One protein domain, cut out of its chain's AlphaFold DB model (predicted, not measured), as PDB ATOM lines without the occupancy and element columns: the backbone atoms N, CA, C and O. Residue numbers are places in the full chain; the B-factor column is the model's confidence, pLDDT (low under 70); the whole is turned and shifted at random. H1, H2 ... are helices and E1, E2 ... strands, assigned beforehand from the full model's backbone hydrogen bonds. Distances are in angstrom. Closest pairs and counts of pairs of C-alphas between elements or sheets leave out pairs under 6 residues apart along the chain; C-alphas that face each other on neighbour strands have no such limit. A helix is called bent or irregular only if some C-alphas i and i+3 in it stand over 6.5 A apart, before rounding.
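What this domain is: This is residues 3 to 175 of the 177 residues of the protein "Lipase_3 domain-containing protein" of Strongyloides papillosus (UniProt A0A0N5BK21). A small twisted sheet of four strands has H1 over one face along its edge strand E1, while the E3 and E4 hairpin and the arm made by the later part of H3, H4 and the tail lie toward opposite ends of the longest span. H2 packs by a few residues on H1, and long loops fill much of the rest. The printed part has 173 residues, with four named helices and six named strands in the order H1 E1 H2 E2 E3 E4 E5 E6 H3 H4; under half of the residues are in these elements, and the class is mixed, helices and strands. The larger sheet, E1 E2 E5 E6, is mixed. The whole is compact, with a radius of gyration of the C-alphas of 17.9 A and spans of 60, 44 and 31 A.

How they stand to each other: Begin with H1, residues 5 to 19, which lies over E1, residues 30 to 33, at a height over the sheet of 7.3 A; H1 and the sheet E1 E2 E5 E6 form two layers, a helix on one face of a sheet. Their closest C-alphas are those of Gly 7 and Thr 32, 4.8 A apart. H2, residues 41 to 50, only just touches H1, with 3 pairs of C-alphas within 8 A, the closest those of Ile 15 and Phe 47 at 6.7 A. E2, residues 54 to 59, is parallel to E1, with N 55 and O 30 at 2.8 A; E1, H2 and E2 form a strand-helix-strand unit, two parallel neighbour strands with a helix between, and its crossover is right-handed. Look next at the hairpin of E3, residues 72 to 74, and E4, residues 87 to 89, where N 73 and O 88 are 2.9 A apart; E2 and E3 are apart. E5, residues 102 to 106, is parallel to E2, with N 104 and O 56 at 2.8 A. E6, residues 117 to 119, makes an antiparallel hairpin with E5, with N 117 and O 105 at 2.8 A. H3, residues 138 to 158, only grazes the sheet with residues 147 to 152; C-alphas 59 and 147, its closest pair with E2, are 6.3 A apart. H4, residues 160 to 163, is close to H3 but not clearly touching, C-alphas 156 and 163 being the closest at 6.4 A. In H1 and H2 every O i to N i+4 pair is within hydrogen-bond range; in H3 7 of 17 are, beside 12 of 18 O i to N i+3 pairs, and H4 is too short for an O i to N i+4 pair.

Where its parts are: Find C-alpha 5 at (232.686, 179.269, 140.082), where H1 begins its 21.5 A. E2 is 16.8 A long and H2 14.3 A. H3 runs 33.3 A from C-alpha 138 at (237.801, 161.046, 140.920); it has a kink of 57 degrees near residue 152 and is irregular, C-alphas 151 and 154 being 8.2 A apart. H4 ends at C-alpha 163, (247.856, 188.950, 141.884).

The domain as a whole: The C-alphas farthest apart are those of Phe 80 and Asn 170, at 63.3 A. The printed part has no cut; the links E2 to E3, E3 to E4, E4 to E5 and E6 to H3 are long. The model's pLDDT is under 70 at residues 76 to 86, 154 to 155, 158, 161 to 164 and 175.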
ATOM      1  N   TYR A   3     235.473 183.494 136.008       95.38
ATOM      2  CA  TYR A   3     236.349 182.320 136.023       95.38
ATOM      3  C   TYR A   3     235.882 181.301 137.057       95.38
ATOM      4  O   TYR A   3     235.429 181.687 138.136       95.38
ATOM      5  N   SER A   4     236.011 180.010 136.744       95.50
ATOM      6  CA  SER A   4     235.654 178.917 137.648       95.50
ATOM      7  C   SER A   4     234.206 179.061 138.145       95.50
ATOM      8  O   SER A   4     233.291 179.301 137.351       95.50
ATOM      9  N   PHE A   5     233.978 178.986 139.456       95.88
ATOM     10  CA  PHE A   5     232.686 179.269 140.082       95.88
ATOM     11  C   PHE A   5     232.142 180.670 139.748       95.88
ATOM     12  O   PHE A   5     230.945 180.834 139.513       95.88
ATOM     13  N   GLY A   6     233.016 181.673 139.621       97.81
ATOM     14  CA  GLY A   6     232.638 183.007 139.154       97.81
ATOM     15  C   GLY A   6     232.067 183.005 137.734       97.81
ATOM     16  O   GLY A   6     231.240 183.851 137.408       97.81
ATOM     17  N   GLY A   7     232.436 182.033 136.896       97.88
ATOM     18  CA  GLY A   7     231.815 181.814 135.592       97.88
ATOM     19  C   GLY A   7     230.359 181.364 135.703       97.88
ATOM     20  O   GLY A   7     229.504 181.906 135.010       97.88
ATOM     21  N   ALA A   8     230.048 180.465 136.643       98.31
ATOM     22  CA  ALA A   8     228.664 180.072 136.920       98.31
ATOM     23  C   ALA A   8     227.821 181.257 137.418       98.31
ATOM     24  O   ALA A   8     226.703 181.472 136.946       98.31
ATOM     25  N   LEU A   9     228.382 182.070 138.319       98.56
ATOM     26  CA  LEU A   9     227.737 183.298 138.788       98.56
ATOM     27  C   LEU A   9     227.544 184.314 137.657       98.56
ATOM     28  O   LEU A   9     226.480 184.920 137.568       98.56
ATOM     29  N   ALA A  10     228.526 184.472 136.768       98.56
ATOM     30  CA  ALA A  10     228.424 185.361 135.616       98.56
ATOM     31  C   ALA A  10     227.311 184.924 134.649       98.56
ATOM     32  O   ALA A  10     226.580 185.778 134.148       98.56
ATOM     33  N   THR A  11     227.122 183.617 134.441       98.50
ATOM     34  CA  THR A  11     225.988 183.071 133.679       98.50
ATOM     35  C   THR A  11     224.655 183.449 134.322       98.50
ATOM     36  O   THR A  11     223.775 183.999 133.660       98.50
ATOM     37  N   LEU A  12     224.503 183.235 135.633       98.44
ATOM     38  CA  LEU A  12     223.280 183.615 136.348       98.44
ATOM     39  C   LEU A  12     223.045 185.134 136.342       98.44
ATOM     40  O   LEU A  12     221.911 185.590 136.194       98.44
ATOM     41  N   ALA A  13     224.106 185.931 136.455       98.38
ATOM     42  CA  ALA A  13     224.026 187.384 136.383       98.38
ATOM     43  C   ALA A  13     223.575 187.854 134.993       98.38
ATOM     44  O   ALA A  13     222.673 188.684 134.902       98.38
ATOM     45  N   ALA A  14     224.131 187.290 133.916       98.31
ATOM     46  CA  ALA A  14     223.769 187.642 132.543       98.31
ATOM     47  C   ALA A  14     222.276 187.413 132.269       98.31
ATOM     48  O   ALA A  14     221.581 188.310 131.789       98.31
ATOM     49  N   ILE A  15     221.749 186.243 132.645       97.62
ATOM     50  CA  ILE A  15     220.326 185.955 132.444       97.62
ATOM     51  C   ILE A  15     219.445 186.821 133.351       97.62
ATOM     52  O   ILE A  15     218.415 187.320 132.900       97.62
ATOM     53  N   LYS A  16     219.870 187.094 134.595       97.88
ATOM     54  CA  LYS A  16     219.153 187.993 135.510       97.88
ATOM     55  C   LYS A  16     219.061 189.413 134.953       97.88
ATOM     56  O   LYS A  16     217.977 189.984 134.981       97.88
ATOM     57  N   LEU A  17     220.151 189.961 134.407       97.69
ATOM     58  CA  LEU A  17     220.158 191.280 133.761       97.69
ATOM     59  C   LEU A  17     219.148 191.351 132.614       97.69
ATOM     60  O   LEU A  17     218.431 192.343 132.478       97.69
ATOM     61  N   ARG A  18     219.061 190.277 131.821       97.44
ATOM     62  CA  ARG A  18     218.114 190.196 130.713       97.44
ATOM     63  C   ARG A  18     216.661 190.112 131.182       97.44
ATOM     64  O   ARG A  18     215.815 190.817 130.638       97.44
ATOM     65  N   TYR A  19     216.365 189.269 132.169       96.56
ATOM     66  CA  TYR A  19     215.003 189.091 132.688       96.56
ATOM     67  C   TYR A  19     214.504 190.289 133.496       96.56
ATOM     68  O   TYR A  19     213.330 190.627 133.398       96.56
ATOM     69  N   ALA A  20     215.389 190.963 134.231       97.81
ATOM     70  CA  ALA A  20     215.087 192.220 134.913       97.81
ATOM     71  C   ALA A  20     215.000 193.421 133.950       97.81
ATOM     72  O   ALA A  20     214.810 194.546 134.395       97.81
ATOM     73  N   GLN A  21     215.158 193.190 132.639       96.19
ATOM     74  CA  GLN A  21     215.060 194.196 131.580       96.19
ATOM     75  C   GLN A  21     216.059 195.359 131.705       96.19
ATOM     76  O   GLN A  21     215.869 196.400 131.084       96.19
ATOM     77  N   TYR A  22     217.171 195.172 132.425       97.50
ATOM     78  CA  TYR A  22     218.242 196.172 132.488       97.50
ATOM     79  C   TYR A  22     219.007 196.296 131.167       97.50
ATOM     80  O   TYR A  22     219.542 197.359 130.863       97.50
ATOM     81  N   ARG A  23     219.085 195.206 130.389       96.12
ATOM     82  CA  ARG A  23     219.706 195.159 129.057       96.12
ATOM     83  C   ARG A  23     218.961 194.195 128.134       96.12
ATOM     84  O   ARG A  23     218.372 193.203 128.584       96.12
ATOM     85  N   ILE A  24     218.999 194.467 126.830       96.88
ATOM     86  CA  ILE A  24     218.597 193.478 125.824       96.88
ATOM     87  C   ILE A  24     219.689 192.421 125.662       96.88
ATOM     88  O   ILE A  24     220.840 192.640 126.020       96.88
ATOM     89  N   GLY A  25     219.316 191.247 125.159       95.00
ATOM     90  CA  GLY A  25     220.214 190.093 125.092       95.00
ATOM     91  C   GLY A  25     221.452 190.335 124.238       95.00
ATOM     92  O   GLY A  25     222.545 189.904 124.583       95.00
ATOM     93  N   GLN A  26     221.261 191.061 123.141       96.00
ATOM     94  CA  GLN A  26     222.286 191.422 122.170       96.00
ATOM     95  C   GLN A  26     223.375 192.319 122.776       96.00
ATOM     96  O   GLN A  26     224.530 192.215 122.375       96.00
ATOM     97  N   ASP A  27     223.029 193.124 123.783       96.75
ATOM     98  CA  ASP A  27     223.959 194.031 124.465       96.75
ATOM     99  C   ASP A  27     224.762 193.330 125.574       96.75
ATOM    100  O   ASP A  27     225.641 193.933 126.191       96.75
ATOM    101  N   ILE A  28     224.445 192.068 125.882       97.62
ATOM    102  CA  ILE A  28     225.105 191.305 126.941       97.62
ATOM    103  C   ILE A  28     226.119 190.357 126.309       97.62
ATOM    104  O   ILE A  28     225.749 189.336 125.734       97.62
ATOM    105  N   SER A  29     227.403 190.657 126.500       97.50
ATOM    106  CA  SER A  29     228.504 189.758 126.146       97.50
ATOM    107  C   SER A  29     228.987 188.990 127.374       97.50
ATOM    108  O   SER A  29     229.562 189.562 128.307       97.50
ATOM    109  N   LEU A  30     228.766 187.677 127.385       98.06
ATOM    110  CA  LEU A  30     229.209 186.784 128.450       98.06
ATOM    111  C   LEU A  30     230.421 185.968 127.999       98.06
ATOM    112  O   LEU A  30     230.349 185.204 127.043       98.06
ATOM    113  N   TYR A  31     231.508 186.074 128.760       97.69
ATOM    114  CA  TYR A  31     232.673 185.203 128.646       97.69
ATOM    115  C   TYR A  31     232.922 184.511 129.976       97.69
ATOM    116  O   TYR A  31     233.018 185.175 131.018       97.69
ATOM    117  N   THR A  32     233.039 183.190 129.945       97.88
ATOM    118  CA  THR A  32     233.366 182.390 131.125       97.88
ATOM    119  C   THR A  32     234.589 181.524 130.881       97.88
ATOM    120  O   THR A  32     234.706 180.955 129.803       97.88
ATOM    121  N   TYR A  33     235.454 181.365 131.879       96.50
ATOM    122  CA  TYR A  33     236.705 180.609 131.777       96.50
ATOM    123  C   TYR A  33     236.675 179.431 132.753       96.50
ATOM    124  O   TYR A  33     236.532 179.645 133.958       96.50
ATOM    125  N   GLY A  34     236.751 178.195 132.252       96.38
ATOM    126  CA  GLY A  34     236.723 176.992 133.095       96.38
ATOM    127  C   GLY A  34     235.449 176.851 133.937       96.38
ATOM    128  O   GLY A  34     235.493 176.350 135.057       96.38
ATOM    129  N   ALA A  35     234.315 177.358 133.453       98.06
ATOM    130  CA  ALA A  35     233.086 177.427 134.238       98.06
ATOM    131  C   ALA A  35     232.312 176.098 134.237       98.06
ATOM    132  O   ALA A  35     232.157 175.502 133.168       98.06
ATOM    133  N   PRO A  36     231.778 175.656 135.393       97.94
ATOM    134  CA  PRO A  36     230.962 174.448 135.482       97.94
ATOM    135  C   PRO A  36     229.589 174.630 134.814       97.94
ATOM    136  O   PRO A  36     229.144 175.752 134.555       97.94
ATOM    137  N   ARG A  37     228.879 173.520 134.580       97.88
ATOM    138  CA  ARG A  37     227.469 173.535 134.161       97.88
ATOM    139  C   ARG A  37     226.611 174.193 135.242       97.88
ATOM    140  O   ARG A  37     226.769 173.909 136.428       97.88
ATOM    141  N   VAL A  38     225.669 175.037 134.822       97.38
ATOM    142  CA  VAL A  38     224.884 175.893 135.734       97.38
ATOM    143  C   VAL A  38     223.434 175.440 135.872       97.38
ATOM    144  O   VAL A  38     222.853 175.553 136.946       97.38
ATOM    145  N   GLY A  39     222.840 174.923 134.798       96.38
ATOM    146  CA  GLY A  39     221.423 174.582 134.768       96.38
ATOM    147  C   GLY A  39     221.148 173.298 134.010       96.38
ATOM    148  O   GLY A  39     222.060 172.552 133.658       96.38
ATOM    149  N   ASN A  40     219.867 173.038 133.783       97.50
ATOM    150  CA  ASN A  40     219.395 171.880 133.041       97.50
ATOM    151  C   ASN A  40     219.241 172.185 131.535       97.50
ATOM    152  O   ASN A  40     219.454 173.328 131.120       97.50
ATOM    153  N   PRO A  41     218.872 171.202 130.692       97.12
ATOM    154  CA  PRO A  41     218.686 171.440 129.260       97.12
ATOM    155  C   PRO A  41     217.679 172.550 128.925       97.12
ATOM    156  O   PRO A  41     217.936 173.345 128.024       97.12
ATOM    157  N   ASP A  42     216.574 172.656 129.673       97.12
ATOM    158  CA  ASP A  42     215.559 173.696 129.447       97.12
ATOM    159  C   ASP A  42     216.115 175.098 129.763       97.12
ATOM    160  O   ASP A  42     215.854 176.057 129.034       97.12
ATOM    161  N   PHE A  43     216.902 175.224 130.839       97.56
ATOM    162  CA  PHE A  43     217.625 176.451 131.168       97.56
ATOM    163  C   PHE A  43     218.621 176.803 130.067       97.56
ATOM    164  O   PHE A  43     218.631 177.940 129.612       97.56
ATOM    165  N   ALA A  44     219.417 175.834 129.612       97.75
ATOM    166  CA  ALA A  44     220.420 176.054 128.581       97.75
ATOM    167  C   ALA A  44     219.822 176.534 127.259       97.75
ATOM    168  O   ALA A  44     220.306 177.504 126.681       97.75
ATOM    169  N   GLN A  45     218.729 175.909 126.820       96.75
ATOM    170  CA  GLN A  45     218.025 176.320 125.613       96.75
ATOM    171  C   GLN A  45     217.507 177.760 125.727       96.75
ATOM    172  O   GLN A  45     217.795 178.592 124.868       96.75
ATOM    173  N   LYS A  46     216.784 178.078 126.810       97.12
ATOM    174  CA  LYS A  46     216.242 179.428 127.031       97.12
ATOM    175  C   LYS A  46     217.341 180.469 127.207       97.12
ATOM    176  O   LYS A  46     217.172 181.610 126.790       97.12
ATOM    177  N   PHE A  47     218.451 180.097 127.837       98.25
ATOM    178  CA  PHE A  47     219.598 180.975 128.005       98.25
ATOM    179  C   PHE A  47     220.163 181.382 126.642       98.25
ATOM    180  O   PHE A  47     220.277 182.575 126.379       98.25
ATOM    181  N   ASP A  48     220.434 180.415 125.762       97.56
ATOM    182  CA  ASP A  48     220.982 180.668 124.425       97.56
ATOM    183  C   ASP A  48     220.061 181.547 123.566       97.56
ATOM    184  O   ASP A  48     220.533 182.382 122.800       97.56
ATOM    185  N   GLU A  49     218.740 181.382 123.697       97.44
ATOM    186  CA  GLU A  49     217.751 182.222 123.007       97.44
ATOM    187  C   GLU A  49     217.773 183.678 123.493       97.44
ATOM    188  O   GLU A  49     217.418 184.598 122.754       97.44
ATOM    189  N   LYS A  50     218.139 183.903 124.759       98.00
ATOM    190  CA  LYS A  50     218.090 185.221 125.400       98.00
ATOM    191  C   LYS A  50     219.433 185.934 125.419       98.00
ATOM    192  O   LYS A  50     219.411 187.160 125.408       98.00
ATOM    193  N   ILE A  51     220.549 185.211 125.457       98.06
ATOM    194  CA  ILE A  51     221.920 185.733 125.530       98.06
ATOM    195  C   ILE A  51     222.734 185.122 124.373       98.06
ATOM    196  O   ILE A  51     223.486 184.168 124.581       98.06
ATOM    197  N   PRO A  52     222.585 185.636 123.137       95.88
ATOM    198  CA  PRO A  52     223.242 185.051 121.966       95.88
ATOM    199  C   PRO A  52     224.772 185.201 122.009       95.88
ATOM    200  O   PRO A  52     225.495 184.337 121.518       95.88
ATOM    201  N   ASN A  53     225.275 186.265 122.642       97.25
ATOM    202  CA  ASN A  53     226.702 186.567 122.754       97.25
ATOM    203  C   ASN A  53     227.300 185.933 124.022       97.25
ATOM    204  O   ASN A  53     227.773 186.627 124.921       97.25
ATOM    205  N   SER A  54     227.245 184.601 124.118       97.81
ATOM    206  CA  SER A  54     227.756 183.840 125.265       97.81
ATOM    207  C   SER A  54     228.797 182.806 124.853       97.81
ATOM    208  O   SER A  54     228.495 181.877 124.099       97.81
ATOM    209  N   PHE A  55     229.996 182.916 125.425       98.06
ATOM    210  CA  PHE A  55     231.151 182.086 125.099       98.06
ATOM    211  C   PHE A  55     231.766 181.450 126.347       98.06
ATOM    212  O   PHE A  55     232.029 182.119 127.351       98.06
ATOM    213  N   ARG A  56     232.041 180.147 126.268       97.88
ATOM    214  CA  ARG A  56     232.744 179.387 127.305       97.88
ATOM    215  C   ARG A  56     234.135 179.024 126.821       97.88
ATOM    216  O   ARG A  56     234.276 178.235 125.897       97.88
ATOM    217  N   VAL A  57     235.156 179.567 127.456       96.56
ATOM    218  CA  VAL A  57     236.546 179.214 127.194       96.56
ATOM    219  C   VAL A  57     236.913 178.011 128.054       96.56
ATOM    220  O   VAL A  57     236.773 178.060 129.279       96.56
ATOM    221  N   VAL A  58     237.388 176.945 127.412       96.31
ATOM    222  CA  VAL A  58     237.847 175.716 128.070       96.31
ATOM    223  C   VAL A  58     239.264 175.394 127.620       96.31
ATOM    224  O   VAL A  58     239.569 175.441 126.430       96.31
ATOM    225  N   VAL A  59     240.137 175.060 128.566       94.69
ATOM    226  CA  VAL A  59     241.541 174.747 128.293       94.69
ATOM    227  C   VAL A  59     241.812 173.259 128.491       94.69
ATOM    228  O   VAL A  59     241.590 172.711 129.567       94.69
ATOM    229  N   ASP A  60     242.336 172.629 127.437       93.56
ATOM    230  CA  ASP A  60     242.770 171.232 127.355       93.56
ATOM    231  C   ASP A  60     241.820 170.283 128.104       93.56
ATOM    232  O   ASP A  60     240.671 170.117 127.685       93.56
ATOM    233  N   LYS A  61     242.289 169.688 129.206       94.62
ATOM    234  CA  LYS A  61     241.568 168.709 130.019       94.62
ATOM    235  C   LYS A  61     241.043 169.298 131.323       94.62
ATOM    236  O   LYS A  61     240.913 168.536 132.281       94.62
ATOM    237  N   ASP A  62     240.752 170.595 131.391       95.94
ATOM    238  CA  ASP A  62     240.142 171.193 132.580       95.94
ATOM    239  C   ASP A  62     238.888 170.402 133.004       95.94
ATOM    240  O   ASP A  62     237.914 170.337 132.255       95.94
ATOM    241  N   PRO A  63     238.886 169.779 134.197       95.81
ATOM    242  CA  PRO A  63     237.756 168.983 134.645       95.81
ATOM    243  C   PRO A  63     236.529 169.810 135.048       95.81
ATOM    244  O   PRO A  63     235.427 169.259 135.093       95.81
ATOM    245  N   VAL A  64     236.694 171.091 135.400       96.69
ATOM    246  CA  VAL A  64     235.637 171.895 136.036       96.69
ATOM    247  C   VAL A  64     234.435 172.128 135.119       96.69
ATOM    248  O   VAL A  64     233.315 171.901 135.584       96.69
ATOM    249  N   PRO A  65     234.600 172.452 133.821       97.19
ATOM    250  CA  PRO A  65     233.484 172.506 132.879       97.19
ATOM    251  C   PRO A  65     232.663 171.221 132.805       97.19
ATOM    252  O   PRO A  65     231.473 171.261 132.514       97.19
ATOM    253  N   HIS A  66     233.242 170.067 133.122       95.62
ATOM    254  CA  HIS A  66     232.524 168.796 133.070       95.62
ATOM    255  C   HIS A  66     231.790 168.457 134.374       95.62
ATOM    256  O   HIS A  66     231.233 167.356 134.489       95.62
ATOM    257  N   LEU A  67     231.733 169.395 135.323       94.44
ATOM    258  CA  LEU A  67     230.983 169.306 136.570       94.44
ATOM    259  C   LEU A  67     229.834 170.336 136.607       94.44
ATOM    260  O   LEU A  67     229.981 171.418 136.056       94.44
ATOM    261  N   PRO A  68     228.705 170.030 137.272       95.19
ATOM    262  CA  PRO A  68     228.269 168.685 137.637       95.19
ATOM    263  C   PRO A  68     228.093 167.800 136.391       95.19
ATOM    264  O   PRO A  68     227.980 168.288 135.263       95.19
ATOM    265  N   LYS A  69     228.106 166.476 136.574       92.62
ATOM    266  CA  LYS A  69     228.004 165.537 135.448       92.62
ATOM    267  C   LYS A  69     226.621 165.622 134.800       92.62
ATOM    268  O   LYS A  69     225.605 165.614 135.492       92.62
ATOM    269  N   CYS A  70     226.584 165.628 133.473       92.88
ATOM    270  CA  CYS A  70     225.345 165.431 132.731       92.88
ATOM    271  C   CYS A  70     224.915 163.950 132.761       92.88
ATOM    272  O   CYS A  70     225.743 163.038 132.859       92.88
ATOM    273  N   ALA A  71     223.615 163.696 132.632       91.75
ATOM    274  CA  ALA A  71     223.083 162.366 132.393       91.75
ATOM    275  C   ALA A  71     223.468 161.904 130.984       91.75
ATOM    276  O   ALA A  71     223.297 162.636 130.009       91.75
ATOM    277  N   LEU A  72     223.972 160.677 130.868       89.06
ATOM    278  CA  LEU A  72     224.492 160.150 129.611       89.06
ATOM    279  C   LEU A  72     223.461 159.295 128.880       89.06
ATOM    280  O   LEU A  72     222.786 158.467 129.487       89.06
ATOM    281  N   VAL A  73     223.399 159.442 127.559       88.06
ATOM    282  CA  VAL A  73     222.636 158.570 126.657       88.06
ATOM    283  C   VAL A  73     223.538 158.065 125.537       88.06
ATOM    284  O   VAL A  73     224.508 158.727 125.161       88.06
ATOM    285  N   MET A  74     223.233 156.883 125.001       81.12
ATOM    286  CA  MET A  74     223.904 156.396 123.799       81.12
ATOM    287  C   MET A  74     223.565 157.299 122.616       81.12
ATOM    288  O   MET A  74     222.397 157.524 122.297       81.12
ATOM    289  N   SER A  75     224.597 157.817 121.962       73.12
ATOM    290  CA  SER A  75     224.465 158.560 120.722       73.12
ATOM    291  C   SER A  75     223.965 157.628 119.623       73.12
ATOM    292  O   SER A  75     224.508 156.542 119.418       73.12
ATOM    293  N   LYS A  76     222.938 158.074 118.894       63.84
ATOM    294  CA  LYS A  76     222.433 157.389 117.695       63.84
ATOM    295  C   LYS A  76     223.396 157.506 116.501       63.84
ATOM    296  O   LYS A  76     223.217 156.794 115.520       63.84
ATOM    297  N   TYR A  77     224.413 158.375 116.576       58.84
ATOM    298  CA  TYR A  77     225.431 158.520 115.535       58.84
ATOM    299  C   TYR A  77     226.471 157.396 115.626       58.84
ATOM    300  O   TYR A  77     227.165 157.236 116.630       58.84
ATOM    301  N   PHE A  78     226.526 156.634 114.538       54.78
ATOM    302  CA  PHE A  78     226.947 155.244 114.417       54.78
ATOM    303  C   PHE A  78     228.387 154.900 114.845       54.78
ATOM    304  O   PHE A  78     229.321 155.702 114.784       54.78
ATOM    305  N   LYS A  79     228.516 153.632 115.251       48.84
ATOM    306  CA  LYS A  79     229.695 152.877 115.688       48.84
ATOM    307  C   LYS A  79     230.743 152.732 114.569       48.84
ATOM    308  O   LYS A  79     230.594 151.838 113.755       48.84
ATOM    309  N   PHE A  80     231.816 153.526 114.554       49.16
ATOM    310  CA  PHE A  80     233.018 153.209 113.744       49.16
ATOM    311  C   PHE A  80     234.348 153.684 114.353       49.16
ATOM    312  O   PHE A  80     235.389 153.623 113.708       49.16
ATOM    313  N   SER A  81     234.359 154.140 115.609       47.56
ATOM    314  CA  SER A  81     235.604 154.520 116.283       47.56
ATOM    315  C   SER A  81     235.655 153.984 117.714       47.56
ATOM    316  O   SER A  81     234.945 154.506 118.572       47.56
ATOM    317  N   PRO A  82     236.507 152.981 118.003       49.00
ATOM    318  CA  PRO A  82     236.646 152.387 119.337       49.00
ATOM    319  C   PRO A  82     237.257 153.344 120.376       49.00
ATOM    320  O   PRO A  82     237.236 153.046 121.565       49.00
ATOM    321  N   LYS A  83     237.781 154.503 119.949       51.91
ATOM    322  CA  LYS A  83     238.394 155.518 120.826       51.91
ATOM    323  C   LYS A  83     237.438 156.628 121.285       51.91
ATOM    324  O   LYS A  83     237.810 157.400 122.162       51.91
ATOM    325  N   LEU A  84     236.233 156.734 120.719       56.16
ATOM    326  CA  LEU A  84     235.297 157.820 121.028       56.16
ATOM    327  C   LEU A  84     234.142 157.294 121.880       56.16
ATOM    328  O   LEU A  84     233.461 156.348 121.482       56.16
ATOM    329  N   THR A  85     233.893 157.907 123.043       57.44
ATOM    330  CA  THR A  85     232.772 157.474 123.887       57.44
ATOM    331  C   THR A  85     231.465 157.670 123.118       57.44
ATOM    332  O   THR A  85     231.132 158.768 122.674       57.44
ATOM    333  N   SER A  86     230.708 156.592 122.936       67.50
ATOM    334  CA  SER A  86     229.384 156.632 122.306       67.50
ATOM    335  C   SER A  86     228.344 157.327 123.189       67.50
ATOM    336  O   SER A  86     227.230 157.572 122.741       67.50
ATOM    337  N   LYS A  87     228.700 157.670 124.431       83.25
ATOM    338  CA  LYS A  87     227.844 158.344 125.403       83.25
ATOM    339  C   LYS A  87     227.959 159.861 125.263       83.25
ATOM    340  O   LYS A  87     229.056 160.407 125.337       83.25
ATOM    341  N   VAL A  88     226.826 160.539 125.134       89.06
ATOM    342  CA  VAL A  88     226.719 162.007 125.064       89.06
ATOM    343  C   VAL A  88     225.743 162.519 126.122       89.06
ATOM    344  O   VAL A  88     224.956 161.734 126.656       89.06
ATOM    345  N   CYS A  89     225.795 163.813 126.445       90.12
ATOM    346  CA  CYS A  89     224.843 164.415 127.377       90.12
ATOM    347  C   CYS A  89     223.415 164.347 126.820       90.12
ATOM    348  O   CYS A  89     223.163 164.628 125.648       90.12
ATOM    349  N   ASN A  90     222.473 163.931 127.662       90.44
ATOM    350  CA  ASN A  90     221.087 163.727 127.278       90.44
ATOM    351  C   ASN A  90     220.284 165.024 127.415       90.44
ATOM    352  O   ASN A  90     219.751 165.318 128.484       90.44
ATOM    353  N   ILE A  91     220.125 165.742 126.303       89.19
ATOM    354  CA  ILE A  91     219.321 166.970 126.238       89.19
ATOM    355  C   ILE A  91     217.846 166.760 126.630       89.19
ATOM    356  O   ILE A  91     217.177 167.697 127.043       89.19
ATOM    357  N   LYS A  92     217.317 165.531 126.545       89.75
ATOM    358  CA  LYS A  92     215.921 165.237 126.916       89.75
ATOM    359  C   LYS A  92     215.726 165.030 128.419       89.75
ATOM    360  O   LYS A  92     214.590 165.010 128.883       89.75
ATOM    361  N   ASN A  93     216.802 164.835 129.183       92.12
ATOM    362  CA  ASN A  93     216.695 164.641 130.622       92.12
ATOM    363  C   ASN A  93     216.693 165.995 131.345       92.12
ATOM    364  O   ASN A  93     217.748 166.567 131.606       92.12
ATOM    365  N   ARG A  94     215.505 166.471 131.729       91.06
ATOM    366  CA  ARG A  94     215.313 167.751 132.436       91.06
ATOM    367  C   ARG A  94     215.930 167.816 133.837       91.06
ATOM    368  O   ARG A  94     216.062 168.911 134.373       91.06
ATOM    369  N   LEU A  95     216.303 166.677 134.421       91.06
ATOM    370  CA  LEU A  95     217.014 166.603 135.703       91.06
ATOM    371  C   LEU A  95     218.542 166.541 135.523       91.06
ATOM    372  O   LEU A  95     219.280 166.495 136.502       91.06
ATOM    373  N   SER A  96     219.029 166.508 134.279       94.12
ATOM    374  CA  SER A  96     220.457 166.574 133.966       94.12
ATOM    375  C   SER A  96     220.987 167.995 134.105       94.12
ATOM    376  O   SER A  96     220.247 168.956 133.933       94.12
ATOM    377  N   TYR A  97     222.297 168.119 134.286       96.88
ATOM    378  CA  TYR A  97     223.021 169.359 134.025       96.88
ATOM    379  C   TYR A  97     223.363 169.471 132.539       96.88
ATOM    380  O   TYR A  97     223.595 168.449 131.881       96.88
ATOM    381  N   TYR A  98     223.374 170.697 132.024       97.38
ATOM    382  CA  TYR A  98     223.645 171.002 130.627       97.38
ATOM    383  C   TYR A  98     224.303 172.377 130.484       97.38
ATOM    384  O   TYR A  98     224.031 173.308 131.247       97.38
ATOM    385  N   HIS A  99     225.189 172.486 129.509       97.81
ATOM    386  CA  HIS A  99     225.950 173.693 129.222       97.81
ATOM    387  C   HIS A  99     225.183 174.745 128.409       97.81
ATOM    388  O   HIS A  99     224.330 174.418 127.585       97.81
ATOM    389  N   THR A 100     225.539 176.019 128.602       97.25
ATOM    390  CA  THR A 100     224.952 177.193 127.919       97.25
ATOM    391  C   THR A 100     225.998 177.967 127.121       97.25
ATOM    392  O   THR A 100     227.120 178.142 127.597       97.25
ATOM    393  N   GLY A 101     225.653 178.517 125.964       96.88
ATOM    394  CA  GLY A 101     226.571 179.278 125.114       96.88
ATOM    395  C   GLY A 101     227.537 178.412 124.299       96.88
ATOM    396  O   GLY A 101     227.588 177.188 124.427       96.88
ATOM    397  N   THR A 102     228.331 179.066 123.455       97.62
ATOM    398  CA  THR A 102     229.260 178.392 122.536       97.62
ATOM    399  C   THR A 102     230.600 178.137 123.216       97.62
ATOM    400  O   THR A 102     231.163 179.038 123.832       97.62
ATOM    401  N   GLU A 103     231.134 176.924 123.102       98.00
ATOM    402  CA  GLU A 103     232.461 176.612 123.633       98.00
ATOM    403  C   GLU A 103     233.573 177.028 122.652       98.00
ATOM    404  O   GLU A 103     233.502 176.779 121.448       98.00
ATOM    405  N   ILE A 104     234.614 177.648 123.207       96.31
ATOM    406  CA  ILE A 104     235.905 177.921 122.585       96.31
ATOM    407  C   ILE A 104     236.929 177.060 123.325       96.31
ATOM    408  O   ILE A 104     237.258 177.326 124.485       96.31
ATOM    409  N   TRP A 105     237.417 176.015 122.667       95.88
ATOM    410  CA  TRP A 105     238.289 175.029 123.291       95.88
ATOM    411  C   TRP A 105     239.742 175.183 122.840       95.88
ATOM    412  O   TRP A 105     240.040 175.186 121.645       95.88
ATOM    413  N   TYR A 106     240.653 175.263 123.809       94.56
ATOM    414  CA  TYR A 106     242.099 175.364 123.622       94.56
ATOM    415  C   TYR A 106     242.775 174.030 123.979       94.56
ATOM    416  O   TYR A 106     243.248 173.856 125.103       94.56
ATOM    417  N   PRO A 107     242.856 173.062 123.048       91.88
ATOM    418  CA  PRO A 107     243.334 171.698 123.317       91.88
ATOM    419  C   PRO A 107     244.811 171.612 123.720       91.88
ATOM    420  O   PRO A 107     245.236 170.601 124.265       91.88
ATOM    421  N   LYS A 108     245.612 172.634 123.395       88.44
ATOM    422  CA  LYS A 108     247.066 172.669 123.622       88.44
ATOM    423  C   LYS A 108     247.470 173.683 124.699       88.44
ATOM    424  O   LYS A 108     248.636 174.054 124.777       88.44
ATOM    425  N   GLY A 109     246.521 174.150 125.513       84.38
ATOM    426  CA  GLY A 109     246.770 175.230 126.466       84.38
ATOM    427  C   GLY A 109     246.627 176.626 125.856       84.38
ATOM    428  O   GLY A 109     246.225 176.784 124.703       84.38
ATOM    429  N   THR A 110     246.965 177.644 126.645       74.56
ATOM    430  CA  THR A 110     246.790 179.070 126.309       74.56
ATOM    431  C   THR A 110     248.000 179.714 125.627       74.56
ATOM    432  O   THR A 110     247.899 180.840 125.164       74.56
ATOM    433  N   GLN A 111     249.126 179.001 125.497       74.88
ATOM    434  CA  GLN A 111     250.380 179.553 124.954       74.88
ATOM    435  C   GLN A 111     250.309 179.917 123.461       74.88
ATOM    436  O   GLN A 111     251.036 180.791 123.001       74.88
ATOM    437  N   ASN A 112     249.450 179.248 122.683       77.06
ATOM    438  CA  ASN A 112     249.207 179.584 121.281       77.06
ATOM    439  C   ASN A 112     247.725 179.903 121.079       77.06
ATOM    440  O   ASN A 112     246.909 179.014 120.823       77.06
ATOM    441  N   LEU A 113     247.396 181.192 121.170       73.94
ATOM    442  CA  LEU A 113     246.022 181.691 121.107       73.94
ATOM    443  C   LEU A 113     245.335 181.460 119.750       73.94
ATOM    444  O   LEU A 113     244.109 181.503 119.684       73.94
ATOM    445  N   ASN A 114     246.090 181.147 118.690       79.69
ATOM    446  CA  ASN A 114     245.540 180.843 117.364       79.69
ATOM    447  C   ASN A 114     245.109 179.375 117.211       79.69
ATOM    448  O   ASN A 114     244.454 179.023 116.235       79.69
ATOM    449  N   SER A 115     245.467 178.502 118.158       88.00
ATOM    450  CA  SER A 115     245.173 177.067 118.098       88.00
ATOM    451  C   SER A 115     243.942 176.709 118.940       88.00
ATOM    452  O   SER A 115     244.055 175.940 119.900       88.00
ATOM    453  N   TYR A 116     242.772 177.235 118.569       92.50
ATOM    454  CA  TYR A 116     241.495 176.938 119.227       92.50
ATOM    455  C   TYR A 116     240.490 176.259 118.290       92.50
ATOM    456  O   TYR A 116     240.580 176.358 117.067       92.50
ATOM    457  N   TYR A 117     239.503 175.593 118.883       93.81
ATOM    458  CA  TYR A 117     238.328 175.071 118.194       93.81
ATOM    459  C   TYR A 117     237.079 175.818 118.648       93.81
ATOM    460  O   TYR A 117     236.840 175.968 119.846       93.81
ATOM    461  N   LEU A 118     236.265 176.255 117.687       95.69
ATOM    462  CA  LEU A 118     234.910 176.725 117.952       95.69
ATOM    463  C   LEU A 118     233.953 175.528 117.893       95.69
ATOM    464  O   LEU A 118     233.772 174.905 116.845       95.69
ATOM    465  N   CYS A 119     233.356 175.194 119.028       95.88
ATOM    466  CA  CYS A 119     232.621 173.950 119.227       95.88
ATOM    467  C   CYS A 119     231.159 174.102 118.809       95.88
ATOM    468  O   CYS A 119     230.287 174.439 119.611       95.88
ATOM    469  N   LEU A 120     230.908 173.870 117.521       95.25
ATOM    470  CA  LEU A 120     229.589 173.979 116.884       95.25
ATOM    471  C   LEU A 120     228.965 172.614 116.556       95.25
ATOM    472  O   LEU A 120     227.960 172.539 115.847       95.25
ATOM    473  N   GLY A 121     229.586 171.521 117.004       91.62
ATOM    474  CA  GLY A 121     229.124 170.168 116.745       91.62
ATOM    475  C   GLY A 121     227.983 169.724 117.657       91.62
ATOM    476  O   GLY A 121     227.161 170.509 118.129       91.62
ATOM    477  N   ASN A 122     227.894 168.407 117.848       89.44
ATOM    478  CA  ASN A 122     226.734 167.761 118.453       89.44
ATOM    479  C   ASN A 122     227.114 166.878 119.655       89.44
ATOM    480  O   ASN A 122     228.085 166.116 119.561       89.44
ATOM    481  N   PRO A 123     226.275 166.839 120.708       91.88
ATOM    482  CA  PRO A 123     225.096 167.690 120.927       91.88
ATOM    483  C   PRO A 123     225.447 169.177 121.081       91.88
ATOM    484  O   PRO A 123     226.527 169.500 121.560       91.88
ATOM    485  N   LYS A 124     224.541 170.080 120.679       94.44
ATOM    486  CA  LYS A 124     224.747 171.528 120.850       94.44
ATOM    487  C   LYS A 124     225.091 171.834 122.315       94.44
ATOM    488  O   LYS A 124     224.453 171.281 123.212       94.44
ATOM    489  N   ASN A 125     226.081 172.701 122.524       95.94
ATOM    490  CA  ASN A 125     226.684 173.083 123.809       95.94
ATOM    491  C   ASN A 125     227.431 171.970 124.561       95.94
ATOM    492  O   ASN A 125     228.032 172.275 125.586       95.94
ATOM    493  N   GLU A 126     227.427 170.731 124.074       95.06
ATOM    494  CA  GLU A 126     228.107 169.580 124.683       95.06
ATOM    495  C   GLU A 126     228.854 168.787 123.589       95.06
ATOM    496  O   GLU A 126     228.706 167.564 123.461       95.06
ATOM    497  N   ASP A 127     229.555 169.499 122.695       93.50
ATOM    498  CA  ASP A 127     230.141 168.918 121.486       93.50
ATOM    499  C   ASP A 127     231.191 167.867 121.846       93.50
ATOM    500  O   ASP A 127     232.294 168.161 122.309       93.50
ATOM    501  N   ARG A 128     230.880 166.607 121.534       89.31
ATOM    502  CA  ARG A 128     231.747 165.463 121.836       89.31
ATOM    503  C   ARG A 128     233.111 165.504 121.144       89.31
ATOM    504  O   ARG A 128     233.937 164.640 121.426       89.31
ATOM    505  N   LYS A 129     233.306 166.381 120.153       90.19
ATOM    506  CA  LYS A 129     234.589 166.569 119.457       90.19
ATOM    507  C   LYS A 129     235.484 167.615 120.128       90.19
ATOM    508  O   LYS A 129     236.648 167.712 119.748       90.19
ATOM    509  N   CYS A 130     234.955 168.359 121.096       93.88
ATOM    510  CA  CYS A 130     235.686 169.332 121.898       93.88
ATOM    511  C   CYS A 130     236.043 168.758 123.275       93.88
ATOM    512  O   CYS A 130     236.290 167.553 123.385       93.88
ATOM    513  N   SER A 131     236.089 169.586 124.325       94.69
ATOM    514  CA  SER A 131     236.486 169.145 125.666       94.69
ATOM    515  C   SER A 131     235.613 168.000 126.196       94.69
ATOM    516  O   SER A 131     236.114 167.121 126.896       94.69
ATOM    517  N   ASP A 132     234.337 167.917 125.794       91.75
ATOM    518  CA  ASP A 132     233.414 166.848 126.209       91.75
ATOM    519  C   ASP A 132     233.760 165.453 125.663       91.75
ATOM    520  O   ASP A 132     233.121 164.457 126.036       91.75
ATOM    521  N   MET A 133     234.803 165.334 124.832       88.94
ATOM    522  CA  MET A 133     235.416 164.036 124.543       88.94
ATOM    523  C   MET A 133     235.994 163.382 125.805       88.94
ATOM    524  O   MET A 133     236.043 162.151 125.900       88.94
ATOM    525  N   TYR A 134     236.427 164.190 126.779       87.75
ATOM    526  CA  TYR A 134     237.026 163.715 128.016       87.75
ATOM    527  C   TYR A 134     235.969 163.390 129.069       87.75
ATOM    528  O   TYR A 134     234.962 164.074 129.250       87.75
ATOM    529  N   ARG A 135     236.210 162.303 129.807       81.25
ATOM    530  CA  ARG A 135     235.355 161.857 130.908       81.25
ATOM    531  C   ARG A 135     236.180 161.751 132.180       81.25
ATOM    532  O   ARG A 135     237.220 161.096 132.209       81.25
ATOM    533  N   TYR A 136     235.679 162.366 133.244       85.38
ATOM    534  CA  TYR A 136     236.404 162.478 134.503       85.38
ATOM    535  C   TYR A 136     235.778 161.591 135.584       85.38
ATOM    536  O   TYR A 136     234.583 161.672 135.897       85.38
ATOM    537  N   ASP A 137     236.603 160.728 136.161       85.06
ATOM    538  CA  ASP A 137     236.391 160.081 137.453       85.06
ATOM    539  C   ASP A 137     237.192 160.825 138.539       85.06
ATOM    540  O   ASP A 137     237.858 161.819 138.251       85.06
ATOM    541  N   LYS A 138     237.124 160.370 139.798       80.50
ATOM    542  CA  LYS A 138     237.801 161.046 140.920       80.50
ATOM    543  C   LYS A 138     239.315 161.187 140.702       80.50
ATOM    544  O   LYS A 138     239.875 162.234 141.011       80.50
ATOM    545  N   THR A 139     239.960 160.171 140.141       83.31
ATOM    546  CA  THR A 139     241.392 160.176 139.813       83.31
ATOM    547  C   THR A 139     241.730 161.190 138.720       83.31
ATOM    548  O   THR A 139     242.677 161.964 138.866       83.31
ATOM    549  N   ASN A 140     240.916 161.263 137.665       85.06
ATOM    550  CA  ASN A 140     241.088 162.220 136.573       85.06
ATOM    551  C   ASN A 140     240.869 163.666 137.035       85.06
ATOM    552  O   ASN A 140     241.572 164.555 136.563       85.06
ATOM    553  N   LEU A 141     239.939 163.906 137.970       87.00
ATOM    554  CA  LEU A 141     239.728 165.238 138.548       87.00
ATOM    555  C   LEU A 141     241.009 165.777 139.197       87.00
ATOM    556  O   LEU A 141     241.387 166.914 138.940       87.00
ATOM    557  N   ILE A 142     241.697 164.957 139.999       86.38
ATOM    558  CA  ILE A 142     242.947 165.361 140.663       86.38
ATOM    559  C   ILE A 142     244.060 165.538 139.630       86.38
ATOM    560  O   ILE A 142     244.742 166.560 139.627       86.38
ATOM    561  N   LYS A 143     244.206 164.570 138.717       90.44
ATOM    562  CA  LYS A 143     245.263 164.564 137.701       90.44
ATOM    563  C   LYS A 143     245.229 165.797 136.798       90.44
ATOM    564  O   LYS A 143     246.276 166.335 136.460       90.44
ATOM    565  N   TYR A 144     244.037 166.232 136.394       91.25
ATOM    566  CA  TYR A 144     243.873 167.305 135.414       91.25
ATOM    567  C   TYR A 144     243.490 168.653 136.032       91.25
ATOM    568  O   TYR A 144     243.308 169.629 135.310       91.25
ATOM    569  N   LYS A 145     243.454 168.744 137.368       90.81
ATOM    570  CA  LYS A 145     243.181 169.978 138.117       90.81
ATOM    571  C   LYS A 145     244.086 171.144 137.699       90.81
ATOM    572  O   LYS A 145     243.643 172.284 137.710       90.81
ATOM    573  N   PHE A 146     245.334 170.866 137.312       90.56
ATOM    574  CA  PHE A 146     246.283 171.887 136.856       90.56
ATOM    575  C   PHE A 146     245.738 172.732 135.696       90.56
ATOM    576  O   PHE A 146     245.865 173.950 135.728       90.56
ATOM    577  N   TYR A 147     245.058 172.111 134.727       92.06
ATOM    578  CA  TYR A 147     244.496 172.815 133.569       92.06
ATOM    579  C   TYR A 147     243.420 173.829 133.943       92.06
ATOM    580  O   TYR A 147     243.206 174.791 133.210       92.06
ATOM    581  N   HIS A 148     242.793 173.657 135.106       93.00
ATOM    582  CA  HIS A 148     241.872 174.648 135.618       93.00
ATOM    583  C   HIS A 148     242.574 175.967 135.962       93.00
ATOM    584  O   HIS A 148     241.975 177.015 135.810       93.00
ATOM    585  N   TYR A 149     243.848 175.947 136.369       88.44
ATOM    586  CA  TYR A 149     244.561 177.135 136.854       88.44
ATOM    587  C   TYR A 149     245.256 177.958 135.765       88.44
ATOM    588  O   TYR A 149     245.613 179.106 136.007       88.44
ATOM    589  N   ILE A 150     245.451 177.402 134.567       88.31
ATOM    590  CA  ILE A 150     246.355 178.004 133.575       88.31
ATOM    591  C   ILE A 150     245.718 179.063 132.668       88.31
ATOM    592  O   ILE A 150     246.421 179.654 131.851       88.31
ATOM    593  N   TYR A 151     244.418 179.347 132.814       87.50
ATOM    594  CA  TYR A 151     243.700 180.330 131.984       87.50
ATOM    595  C   TYR A 151     244.305 181.733 132.035       87.50
ATOM    596  O   TYR A 151     244.163 182.493 131.083       87.50
ATOM    597  N   TYR A 152     244.971 182.070 133.140       79.94
ATOM    598  CA  TYR A 152     245.546 183.389 133.375       79.94
ATOM    599  C   TYR A 152     247.051 183.349 133.600       79.94
ATOM    600  O   TYR A 152     247.583 184.303 134.151       79.94
ATOM    601  N   ASN A 153     247.751 182.286 133.193       79.12
ATOM    602  CA  ASN A 153     249.196 182.192 133.412       79.12
ATOM    603  C   ASN A 153     249.949 183.428 132.898       79.12
ATOM    604  O   ASN A 153     250.794 183.944 133.619       79.12
ATOM    605  N   ASP A 154     249.590 183.958 131.729       69.62
ATOM    606  CA  ASP A 154     250.243 185.144 131.159       69.62
ATOM    607  C   ASP A 154     249.960 186.414 131.982       69.62
ATOM    608  O   ASP A 154     250.853 187.225 132.230       69.62
ATOM    609  N   ILE A 155     248.725 186.564 132.481       69.94
ATOM    610  CA  ILE A 155     248.335 187.670 133.370       69.94
ATOM    611  C   ILE A 155     249.039 187.534 134.724       69.94
ATOM    612  O   ILE A 155     249.572 188.509 135.237       69.94
ATOM    613  N   ILE A 156     249.085 186.331 135.298       70.62
ATOM    614  CA  ILE A 156     249.773 186.056 136.563       70.62
ATOM    615  C   ILE A 156     251.271 186.311 136.414       70.62
ATOM    616  O   ILE A 156     251.867 186.873 137.321       70.62
ATOM    617  N   GLN A 157     251.887 185.945 135.290       71.31
ATOM    618  CA  GLN A 157     253.297 186.241 135.042       71.31
ATOM    619  C   GLN A 157     253.546 187.746 134.920       71.31
ATOM    620  O   GLN A 157     254.505 188.251 135.498       71.31
ATOM    621  N   THR A 158     252.662 188.467 134.231       68.44
ATOM    622  CA  THR A 158     252.808 189.908 133.981       68.44
ATOM    623  C   THR A 158     252.512 190.751 135.227       68.44
ATOM    624  O   THR A 158     253.197 191.732 135.495       68.44
ATOM    625  N   TYR A 159     251.516 190.355 136.024       70.06
ATOM    626  CA  TYR A 159     251.019 191.095 137.189       70.06
ATOM    627  C   TYR A 159     251.234 190.335 138.502       70.06
ATOM    628  O   TYR A 159     250.465 190.494 139.454       70.06
ATOM    629  N   LYS A 160     252.277 189.497 138.569       71.12
ATOM    630  CA  LYS A 160     252.562 188.617 139.716       71.12
ATOM    631  C   LYS A 160     252.581 189.368 141.047       71.12
ATOM    632  O   LYS A 160     252.021 188.885 142.025       71.12
ATOM    633  N   SER A 161     253.188 190.555 141.063       66.62
ATOM    634  CA  SER A 161     253.311 191.419 142.245       66.62
ATOM    635  C   SER A 161     251.969 191.878 142.815       66.62
ATOM    636  O   SER A 161     251.889 192.143 144.007       66.62
ATOM    637  N   ILE A 162     250.923 191.948 141.988       68.00
ATOM    638  CA  ILE A 162     249.572 192.355 142.390       68.00
ATOM    639  C   ILE A 162     248.720 191.119 142.693       68.00
ATOM    640  O   ILE A 162     248.044 191.059 143.714       68.00
ATOM    641  N   LEU A 163     248.751 190.113 141.813       63.69
ATOM    642  CA  LEU A 163     247.856 188.950 141.884       63.69
ATOM    643  C   LEU A 163     248.296 187.881 142.892       63.69
ATOM    644  O   LEU A 163     247.479 187.054 143.289       63.69
ATOM    645  N   MET A 164     249.567 187.884 143.297       68.75
ATOM    646  CA  MET A 164     250.111 187.016 144.348       68.75
ATOM    647  C   MET A 164     250.629 187.826 145.546       68.75
ATOM    648  O   MET A 164     251.473 187.340 146.305       68.75
ATOM    649  N   ALA A 165     250.159 189.068 145.699       72.94
ATOM    650  CA  ALA A 165     250.458 189.890 146.860       72.94
ATOM    651  C   ALA A 165     249.961 189.194 148.134       72.94
ATOM    652  O   ALA A 165     248.804 188.779 148.217       72.94
ATOM    653  N   ILE A 166     250.845 189.068 149.121       72.69
ATOM    654  CA  ILE A 166     250.444 188.771 150.493       72.69
ATOM    655  C   ILE A 166     250.173 190.122 151.137       72.69
ATOM    656  O   ILE A 166     250.996 191.029 151.021       72.69
ATOM    657  N   PHE A 167     249.010 190.264 151.761       79.06
ATOM    658  CA  PHE A 167     248.650 191.478 152.478       79.06
ATOM    659  C   PHE A 167     248.946 191.290 153.963       79.06
ATOM    660  O   PHE A 167     248.667 190.221 154.508       79.06
ATOM    661  N   ASP A 168     249.534 192.303 154.591       83.19
ATOM    662  CA  ASP A 168     249.652 192.356 156.047       83.19
ATOM    663  C   ASP A 168     248.300 192.697 156.702       83.19
ATOM    664  O   ASP A 168     247.299 192.961 156.025       83.19
ATOM    665  N   ASP A 169     248.271 192.717 158.036       85.94
ATOM    666  CA  ASP A 169     247.069 193.039 158.818       85.94
ATOM    667  C   ASP A 169     246.556 194.478 158.588       85.94
ATOM    668  O   ASP A 169     245.426 194.799 158.956       85.94
ATOM    669  N   ASN A 170     247.351 195.339 157.942       86.50
ATOM    670  CA  ASN A 170     246.997 196.705 157.557       86.50
ATOM    671  C   ASN A 170     246.637 196.830 156.064       86.50
ATOM    672  O   ASN A 170     246.538 197.945 155.547       86.50
ATOM    673  N   CYS A 171     246.434 195.707 155.362       77.25
ATOM    674  CA  CYS A 171     246.189 195.653 153.918       77.25
ATOM    675  C   CYS A 171     247.333 196.239 153.060       77.25
ATOM    676  O   CYS A 171     247.111 196.619 151.907       77.25
ATOM    677  N   GLY A 172     248.556 196.304 153.589       78.38
ATOM    678  CA  GLY A 172     249.771 196.645 152.854       78.38
ATOM    679  C   GLY A 172     250.330 195.436 152.099       78.38
ATOM    680  O   GLY A 172     250.276 194.312 152.590       78.38
ATOM    681  N   ILE A 173     250.865 195.645 150.890       76.62
ATOM    682  CA  ILE A 173     251.502 194.571 150.109       76.62
ATOM    683  C   ILE A 173     252.856 194.233 150.740       76.62
ATOM    684  O   ILE A 173     253.759 195.070 150.753       76.62
ATOM    685  N   VAL A 174     253.014 192.994 151.205       77.69
ATOM    686  CA  VAL A 174     254.284 192.463 151.706       77.69
ATOM    687  C   VAL A 174     255.200 192.160 150.509       77.69
ATOM    688  O   VAL A 174     254.823 191.360 149.645       77.69
ATOM    689  N   PRO A 175     256.395 192.774 150.413       62.09
ATOM    690  CA  PRO A 175     257.344 192.469 149.348       62.09
ATOM    691  C   PRO A 175     257.842 191.022 149.467       62.09
ATOM    692  O   PRO A 175     258.291 190.604 150.531       62.09
TER     693      PRO A 175